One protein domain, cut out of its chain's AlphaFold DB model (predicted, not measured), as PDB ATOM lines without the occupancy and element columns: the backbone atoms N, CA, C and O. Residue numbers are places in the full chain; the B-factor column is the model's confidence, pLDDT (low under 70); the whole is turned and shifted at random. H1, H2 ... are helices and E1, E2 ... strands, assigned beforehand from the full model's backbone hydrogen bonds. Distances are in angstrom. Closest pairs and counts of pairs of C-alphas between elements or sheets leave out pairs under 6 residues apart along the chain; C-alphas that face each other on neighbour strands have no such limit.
ATOM      1  N   ASP A   2      46.490 -28.104 -22.520       49.03
ATOM      2  CA  ASP A   2      45.121 -27.765 -22.054       49.03
ATOM      3  C   ASP A   2      44.142 -27.689 -23.249       49.03
ATOM      4  O   ASP A   2      43.578 -26.644 -23.527       49.03
ATOM      5  N   ASP A   3      43.948 -28.794 -23.984       49.44
ATOM      6  CA  ASP A   3      42.874 -28.882 -25.006       49.44
ATOM      7  C   ASP A   3      42.134 -30.235 -24.999       49.44
ATOM      8  O   ASP A   3      41.028 -30.354 -25.520       49.44
ATOM      9  N   ALA A   4      42.711 -31.280 -24.390       51.53
ATOM     10  CA  ALA A   4      42.110 -32.617 -24.369       51.53
ATOM     11  C   ALA A   4      41.024 -32.785 -23.287       51.53
ATOM     12  O   ALA A   4      40.094 -33.567 -23.471       51.53
ATOM     13  N   ASP A   5      41.111 -32.046 -22.176       51.31
ATOM     14  CA  ASP A   5      40.188 -32.205 -21.040       51.31
ATOM     15  C   ASP A   5      38.818 -31.546 -21.271       51.31
ATOM     16  O   ASP A   5      37.804 -32.012 -20.744       51.31
ATOM     17  N   THR A   6      38.741 -30.504 -22.104       51.03
ATOM     18  CA  THR A   6      37.480 -29.788 -22.360       51.03
ATOM     19  C   THR A   6      36.510 -30.605 -23.224       51.03
ATOM     20  O   THR A   6      35.299 -30.526 -23.023       51.03
ATOM     21  N   GLY A   7      37.017 -31.453 -24.130       50.53
ATOM     22  CA  GLY A   7      36.185 -32.314 -24.983       50.53
ATOM     23  C   GLY A   7      35.535 -33.493 -24.244       50.53
ATOM     24  O   GLY A   7      34.405 -33.869 -24.556       50.53
ATOM     25  N   GLY A   8      36.208 -34.059 -23.233       48.69
ATOM     26  CA  GLY A   8      35.715 -35.223 -22.485       48.69
ATOM     27  C   GLY A   8      34.574 -34.908 -21.508       48.69
ATOM     28  O   GLY A   8      33.681 -35.731 -21.301       48.69
ATOM     29  N   GLN A   9      34.545 -33.701 -20.930       50.09
ATOM     30  CA  GLN A   9      33.521 -33.321 -19.946       50.09
ATOM     31  C   GLN A   9      32.143 -33.038 -20.564       50.09
ATOM     32  O   GLN A   9      31.130 -33.227 -19.894       50.09
ATOM     33  N   GLN A  10      32.074 -32.637 -21.836       50.84
ATOM     34  CA  GLN A  10      30.803 -32.358 -22.520       50.84
ATOM     35  C   GLN A  10      30.102 -33.626 -23.041       50.84
ATOM     36  O   GLN A  10      28.932 -33.579 -23.417       50.84
ATOM     37  N   ALA A  11      30.797 -34.767 -23.047       52.75
ATOM     38  CA  ALA A  11      30.365 -35.989 -23.720       52.75
ATOM     39  C   ALA A  11      29.640 -37.002 -22.810       52.75
ATOM     40  O   ALA A  11      29.174 -38.028 -23.296       52.75
ATOM     41  N   THR A  12      29.510 -36.751 -21.503       54.88
ATOM     42  CA  THR A  12      28.912 -37.713 -20.552       54.88
ATOM     43  C   THR A  12      27.388 -37.633 -20.432       54.88
ATOM     44  O   THR A  12      26.777 -38.572 -19.926       54.88
ATOM     45  N   VAL A  13      26.752 -36.560 -20.921       63.50
ATOM     46  CA  VAL A  13      25.291 -36.342 -20.834       63.50
ATOM     47  C   VAL A  13      24.698 -36.076 -22.221       63.50
ATOM     48  O   VAL A  13      23.931 -35.141 -22.429       63.50
ATOM     49  N   TYR A  14      25.080 -36.881 -23.210       78.88
ATOM     50  CA  TYR A  14      24.521 -36.791 -24.556       78.88
ATOM     51  C   TYR A  14      23.897 -38.123 -24.959       78.88
ATOM     52  O   TYR A  14      24.557 -39.161 -24.958       78.88
ATOM     53  N   THR A  15      22.610 -38.089 -25.302       84.31
ATOM     54  CA  THR A  15      21.940 -39.206 -25.973       84.31
ATOM     55  C   THR A  15      21.783 -38.828 -27.441       84.31
ATOM     56  O   THR A  15      21.065 -37.869 -27.728       84.31
ATOM     57  N   PRO A  16      22.435 -39.540 -28.369       88.88
ATOM     58  CA  PRO A  16      22.311 -39.231 -29.780       88.88
ATOM     59  C   PRO A  16      20.868 -39.414 -30.272       88.88
ATOM     60  O   PRO A  16      20.162 -40.321 -29.800       88.88
ATOM     61  N   PRO A  17      20.420 -38.589 -31.236       92.25
ATOM     62  CA  PRO A  17      19.124 -38.741 -31.889       92.25
ATOM     63  C   PRO A  17      18.897 -40.150 -32.438       92.25
ATOM     64  O   PRO A  17      17.784 -40.660 -32.361       92.25
ATOM     65  N   GLU A  18      19.946 -40.814 -32.921       92.06
ATOM     66  CA  GLU A  18      19.907 -42.167 -33.471       92.06
ATOM     67  C   GLU A  18      19.502 -43.204 -32.416       92.06
ATOM     68  O   GLU A  18      18.627 -44.034 -32.665       92.06
ATOM     69  N   LEU A  19      20.082 -43.132 -31.209       93.00
ATOM     70  CA  LEU A  19      19.700 -44.012 -30.098       93.00
ATOM     71  C   LEU A  19      18.261 -43.725 -29.653       93.00
ATOM     72  O   LEU A  19      17.493 -44.653 -29.401       93.00
ATOM     73  N   THR A  20      17.880 -42.447 -29.606       94.31
ATOM     74  CA  THR A  20      16.515 -42.033 -29.253       94.31
ATOM     75  C   THR A  20      15.495 -42.578 -30.256       94.31
ATOM     76  O   THR A  20      14.487 -43.160 -29.857       94.31
ATOM     77  N   ALA A  21      15.780 -42.456 -31.554       93.75
ATOM     78  CA  ALA A  21      14.931 -42.955 -32.626       93.75
ATOM     79  C   ALA A  21      14.814 -44.484 -32.591       93.75
ATOM     80  O   ALA A  21      13.710 -45.016 -32.657       93.75
ATOM     81  N   LEU A  22      15.927 -45.206 -32.423       93.38
ATOM     82  CA  LEU A  22      15.905 -46.668 -32.382       93.38
ATOM     83  C   LEU A  22      15.139 -47.207 -31.159       93.38
ATOM     84  O   LEU A  22      14.425 -48.209 -31.270       93.38
ATOM     85  N   LEU A  23      15.237 -46.529 -30.008       94.62
ATOM     86  CA  LEU A  23      14.435 -46.834 -28.818       94.62
ATOM     87  C   LEU A  23      12.937 -46.611 -29.066       94.62
ATOM     88  O   LEU A  23      12.132 -47.482 -28.730       94.62
ATOM     89  N   ASP A  24      12.562 -45.476 -29.665       94.69
ATOM     90  CA  ASP A  24      11.164 -45.163 -29.985       94.69
ATOM     91  C   ASP A  24      10.571 -46.172 -30.980       94.69
ATOM     92  O   ASP A  24       9.517 -46.758 -30.728       94.69
ATOM     93  N   LEU A  25      11.295 -46.470 -32.060       94.44
ATOM     94  CA  LEU A  25      10.870 -47.421 -33.089       94.44
ATOM     95  C   LEU A  25      10.761 -48.854 -32.551       94.44
ATOM     96  O   LEU A  25       9.801 -49.563 -32.870       94.44
ATOM     97  N   THR A  26      11.673 -49.261 -31.660       94.94
ATOM     98  CA  THR A  26      11.575 -50.552 -30.960       94.94
ATOM     99  C   THR A  26      10.339 -50.591 -30.057       94.94
ATOM    100  O   THR A  26       9.593 -51.572 -30.072       94.94
ATOM    101  N   ARG A  27      10.066 -49.516 -29.301       94.44
ATOM    102  CA  ARG A  27       8.886 -49.412 -28.424       94.44
ATOM    103  C   ARG A  27       7.577 -49.467 -29.212       94.44
ATOM    104  O   ARG A  27       6.635 -50.128 -28.771       94.44
ATOM    105  N   LYS A  28       7.531 -48.816 -30.376       93.00
ATOM    106  CA  LYS A  28       6.401 -48.845 -31.318       93.00
ATOM    107  C   LYS A  28       6.260 -50.173 -32.066       93.00
ATOM    108  O   LYS A  28       5.272 -50.366 -32.761       93.00
ATOM    109  N   ARG A  29       7.202 -51.109 -31.889       92.12
ATOM    110  CA  ARG A  29       7.244 -52.399 -32.598       92.12
ATOM    111  C   ARG A  29       7.254 -52.221 -34.118       92.12
ATOM    112  O   ARG A  29       6.577 -52.965 -34.825       92.12
ATOM    113  N   SER A  30       8.020 -51.241 -34.601       92.56
ATOM    114  CA  SER A  30       8.224 -51.022 -36.034       92.56
ATOM    115  C   SER A  30       8.642 -52.326 -36.721       92.56
ATOM    116  O   SER A  30       9.546 -53.017 -36.255       92.56
ATOM    117  N   SER A  31       7.993 -52.659 -37.837       90.31
ATOM    118  CA  SER A  31       8.382 -53.785 -38.697       90.31
ATOM    119  C   SER A  31       9.553 -53.455 -39.622       90.31
ATOM    120  O   SER A  31      10.131 -54.359 -40.215       90.31
ATOM    121  N   ASN A  32       9.888 -52.168 -39.756       91.56
ATOM    122  CA  ASN A  32      10.819 -51.658 -40.763       91.56
ATOM    123  C   ASN A  32      12.210 -51.353 -40.180       91.56
ATOM    124  O   ASN A  32      13.114 -50.963 -40.915       91.56
ATOM    125  N   THR A  33      12.398 -51.530 -38.868       93.56
ATOM    126  CA  THR A  33      13.686 -51.343 -38.185       93.56
ATOM    127  C   THR A  33      14.036 -52.545 -37.310       93.56
ATOM    128  O   THR A  33      13.133 -53.216 -36.806       93.56
ATOM    129  N   PRO A  34      15.334 -52.849 -37.129       94.81
ATOM    130  CA  PRO A  34      15.758 -53.934 -36.255       94.81
ATOM    131  C   PRO A  34      15.389 -53.627 -34.804       94.81
ATOM    132  O   PRO A  34      15.540 -52.497 -34.335       94.81
ATOM    133  N   LYS A  35      14.968 -54.649 -34.058       93.62
ATOM    134  CA  LYS A  35      14.696 -54.495 -32.626       93.62
ATOM    135  C   LYS A  35      15.987 -54.260 -31.855       93.62
ATOM    136  O   LYS A  35      16.946 -55.022 -31.988       93.62
ATOM    137  N   LEU A  36      15.991 -53.251 -30.988       96.00
ATOM    138  CA  LEU A  36      17.062 -53.052 -30.018       96.00
ATOM    139  C   LEU A  36      16.854 -53.979 -28.813       96.00
ATOM    140  O   LEU A  36      15.830 -53.908 -28.135       96.00
ATOM    141  N   PHE A  37      17.837 -54.831 -28.523       95.56
ATOM    142  CA  PHE A  37      17.830 -55.709 -27.349       95.56
ATOM    143  C   PHE A  37      18.464 -55.050 -26.124       95.56
ATOM    144  O   PHE A  37      18.067 -55.331 -24.995       95.56
ATOM    145  N   GLY A  38      19.437 -54.165 -26.332       94.06
ATOM    146  CA  GLY A  38      20.077 -53.431 -25.250       94.06
ATOM    147  C   GLY A  38      21.125 -52.452 -25.751       94.06
ATOM    148  O   GLY A  38      21.588 -52.534 -26.888       94.06
ATOM    149  N   TYR A  39      21.505 -51.520 -24.884       94.62
ATOM    150  CA  TYR A  39      22.586 -50.583 -25.145       94.62
ATOM    151  C   TYR A  39      23.372 -50.284 -23.870       94.62
ATOM    152  O   TYR A  39      22.875 -50.458 -22.756       94.62
ATOM    153  N   LYS A  40      24.605 -49.819 -24.039       92.06
ATOM    154  CA  LYS A  40      25.445 -49.302 -22.959       92.06
ATOM    155  C   LYS A  40      26.058 -47.986 -23.410       92.06
ATOM    156  O   LYS A  40      26.546 -47.895 -24.531       92.06
ATOM    157  N   ILE A  41      26.060 -47.000 -22.523       90.69
ATOM    158  CA  ILE A  41      26.750 -45.723 -22.715       90.69
ATOM    159  C   ILE A  41      27.992 -45.717 -21.822       90.69
ATOM    160  O   ILE A  41      27.949 -46.208 -20.691       90.69
ATOM    161  N   GLY A  42      29.103 -45.194 -22.325       89.12
ATOM    162  CA  GLY A  42      30.323 -45.020 -21.548       89.12
ATOM    163  C   GLY A  42      31.271 -44.011 -22.173       89.12
ATOM    164  O   GLY A  42      30.919 -43.298 -23.112       89.12
ATOM    165  N   THR A  43      32.486 -43.971 -21.642       90.31
ATOM    166  CA  THR A  43      33.575 -43.135 -22.144       90.31
ATOM    167  C   THR A  43      34.687 -43.998 -22.724       90.31
ATOM    168  O   THR A  43      34.940 -45.115 -22.266       90.31
ATOM    169  N   GLN A  44      35.329 -43.489 -23.768       89.25
ATOM    170  CA  GLN A  44      36.490 -44.110 -24.384       89.25
ATOM    171  C   GLN A  44      37.704 -43.963 -23.467       89.25
ATOM    172  O   GLN A  44      37.916 -42.914 -22.848       89.25
ATOM    173  N   ASP A  45      38.508 -45.019 -23.384       88.81
ATOM    174  CA  ASP A  45      39.752 -44.997 -22.624       88.81
ATOM    175  C   ASP A  45      40.847 -44.186 -23.342       88.81
ATOM    176  O   ASP A  45      40.636 -43.591 -24.399       88.81
ATOM    177  N   ARG A  46      42.049 -44.150 -22.758       90.25
ATOM    178  CA  ARG A  46      43.184 -43.378 -23.289       90.25
ATOM    179  C   ARG A  46      43.698 -43.860 -24.648       90.25
ATOM    180  O   ARG A  46      44.463 -43.134 -25.274       90.25
ATOM    181  N   LEU A  47      43.329 -45.069 -25.065       90.56
ATOM    182  CA  LEU A  47      43.700 -45.664 -26.347       90.56
ATOM    183  C   LEU A  47      42.558 -45.577 -27.369       90.56
ATOM    184  O   LEU A  47      42.737 -45.980 -28.517       90.56
ATOM    185  N   GLY A  48      41.392 -45.068 -26.962       83.81
ATOM    186  CA  GLY A  48      40.266 -44.823 -27.849       83.81
ATOM    187  C   GLY A  48      40.580 -43.775 -28.914       83.81
ATOM    188  O   GLY A  48      41.470 -42.941 -28.755       83.81
ATOM    189  N   LEU A  49      39.807 -43.797 -30.004       85.69
ATOM    190  CA  LEU A  49      39.929 -42.826 -31.097       85.69
ATOM    191  C   LEU A  49      39.711 -41.391 -30.610       85.69
ATOM    192  O   LEU A  49      40.304 -40.456 -31.142       85.69
ATOM    193  N   VAL A  50      38.864 -41.234 -29.593       86.06
ATOM    194  CA  VAL A  50      38.631 -39.971 -28.900       86.06
ATOM    195  C   VAL A  50      38.778 -40.229 -27.401       86.06
ATOM    196  O   VAL A  50      37.784 -40.568 -26.760       86.06
ATOM    197  N   PRO A  51      39.985 -40.115 -26.819       88.50
ATOM    198  CA  PRO A  51      40.194 -40.335 -25.390       88.50
ATOM    199  C   PRO A  51      39.251 -39.491 -24.525       88.50
ATOM    200  O   PRO A  51      39.155 -38.280 -24.709       88.50
ATOM    201  N   GLY A  52      38.528 -40.129 -23.599       85.50
ATOM    202  CA  GLY A  52      37.508 -39.472 -22.770       85.50
ATOM    203  C   GLY A  52      36.199 -39.129 -23.500       85.50
ATOM    204  O   GLY A  52      35.254 -38.672 -22.863       85.50
ATOM    205  N   GLY A  53      36.116 -39.371 -24.811       85.75
ATOM    206  CA  GLY A  53      34.922 -39.149 -25.621       85.75
ATOM    207  C   GLY A  53      33.820 -40.177 -25.365       85.75
ATOM    208  O   GLY A  53      34.054 -41.241 -24.794       85.75
ATOM    209  N   LEU A  54      32.605 -39.871 -25.816       86.88
ATOM    210  CA  LEU A  54      31.448 -40.764 -25.716       86.88
ATOM    211  C   LEU A  54      31.654 -42.035 -26.551       86.88
ATOM    212  O   LEU A  54      32.186 -42.001 -27.664       86.88
ATOM    213  N   ILE A  55      31.176 -43.159 -26.028       89.31
ATOM    214  CA  ILE A  55      31.010 -44.405 -26.772       89.31
ATOM    215  C   ILE A  55      29.681 -45.054 -26.396       89.31
ATOM    216  O   ILE A  55      29.271 -45.061 -25.232       89.31
ATOM    217  N   ILE A  56      28.998 -45.591 -27.404       91.62
ATOM    218  CA  ILE A  56      27.724 -46.283 -27.241       91.62
ATOM    219  C   ILE A  56      27.845 -47.658 -27.879       91.62
ATOM    220  O   ILE A  56      28.155 -47.779 -29.062       91.62
ATOM    221  N   TRP A  57      27.578 -48.693 -27.090       93.19
ATOM    222  CA  TRP A  57      27.461 -50.066 -27.566       93.19
ATOM    223  C   TRP A  57      25.988 -50.403 -27.741       93.19
ATOM    224  O   TRP A  57      25.189 -50.150 -26.839       93.19
ATOM    225  N   LEU A  58      25.639 -50.994 -28.879       95.06
ATOM    226  CA  LEU A  58      24.277 -51.370 -29.232       95.06
ATOM    227  C   LEU A  58      24.226 -52.869 -29.534       95.06
ATOM    228  O   LEU A  58      25.112 -53.403 -30.198       95.06
ATOM    229  N   VAL A  59      23.186 -53.539 -29.046       96.75
ATOM    230  CA  VAL A  59      22.881 -54.937 -29.365       96.75
ATOM    231  C   VAL A  59      21.499 -54.961 -29.997       96.75
ATOM    232  O   VAL A  59      20.511 -54.658 -29.327       96.75
ATOM    233  N   TRP A  60      21.422 -55.304 -31.278       96.50
ATOM    234  CA  TRP A  60      20.185 -55.282 -32.058       96.50
ATOM    235  C   TRP A  60      19.982 -56.573 -32.856       96.50
ATOM    236  O   TRP A  60      20.890 -57.390 -33.012       96.50
ATOM    237  N   GLU A  61      18.771 -56.742 -33.372       96.69
ATOM    238  CA  GLU A  61      18.366 -57.837 -34.249       96.69
ATOM    239  C   GLU A  61      19.151 -57.855 -35.568       96.69
ATOM    240  O   GLU A  61      19.216 -56.860 -36.290       96.69
ATOM    241  N   ILE A  62      19.724 -59.012 -35.912       94.81
ATOM    242  CA  ILE A  62      20.331 -59.229 -37.228       94.81
ATOM    243  C   ILE A  62      19.208 -59.520 -38.224       94.81
ATOM    244  O   ILE A  62      18.592 -60.584 -38.177       94.81
ATOM    245  N   VAL A  63      18.964 -58.580 -39.138       93.25
ATOM    246  CA  VAL A  63      17.962 -58.723 -40.199       93.25
ATOM    247  C   VAL A  63      18.637 -59.279 -41.456       93.25
ATOM    248  O   VAL A  63      19.538 -58.627 -41.992       93.25
ATOM    249  N   PRO A  64      18.246 -60.470 -41.946       94.31
ATOM    250  CA  PRO A  64      18.757 -60.985 -43.208       94.31
ATOM    251  C   PRO A  64      18.237 -60.130 -44.367       94.31
ATOM    252  O   PRO A  64      17.065 -59.759 -44.405       94.31
TER     253      PRO A  64
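What this domain is: This is residues 2 to 64 of the 101 residues of an uncharacterized protein of Penicillium subrubescens (UniProt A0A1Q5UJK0). A long two-stranded hairpin, E1 and E2, has a stretched-out run of chain alongside it: H1 near the end where E2 begins, residues 10 to 16, then H2 near the end where E1 begins. The two helices do not form a bundle; they are strung out along the length of a loose rod. The 63 printed residues hold H1, H2, E1 and E2 in that order, a mixed class of helices and strands, with the sheet E1 - E2 antiparallel. The whole is loose, with a radius of gyration of the C-alphas of 14.6 A and spans of 48 by 20 by 13 A.

Where its parts are: Find C-alpha 36 at (17.062, -53.052, -30.018); from there E1 runs through residues 36 to 43, 20.8 A long. E2, residues 54 to 60, runs 19.4 A and ends at C-alpha 60, (20.185, -55.282, -32.058). Look back to residues 17 to 27 for H2, 15.2 A, and to residues 4 to 9 for H1, 9.7 A, which begins at C-alpha 4, (42.110, -32.617, -24.369).

How they stand to each other: E1 and E2 form an antiparallel hairpin, their directions 165 degrees apart; look for N 40 and O 57 at 2.9 A and N 57 and O 40 at 2.9 A. H2 comes closest to E1 at the C-alphas of Thr 26 and Leu 36, 6.1 A apart, and is apart from E2. H1 comes closest to E2 at the C-alphas of Gly 8 and Leu 54, 7.7 A apart. H1 is only just apart from E1, the closest C-alphas being 8.2 A apart, and H1 and H2 are apart. Every O i to N i+4 pair of H2 is within hydrogen-bond range; in H1 it is 0 of 2, and 0 of 3 O i to N i+3 pairs.

The domain as a whole: The C-alphas farthest apart, those of Asp 2 and Ser 31, are 48.0 A apart. The printed part has no cut, and its three links are short. Residues 2 to 13 have pLDDT under 70; the mean of the printed part is 84.0.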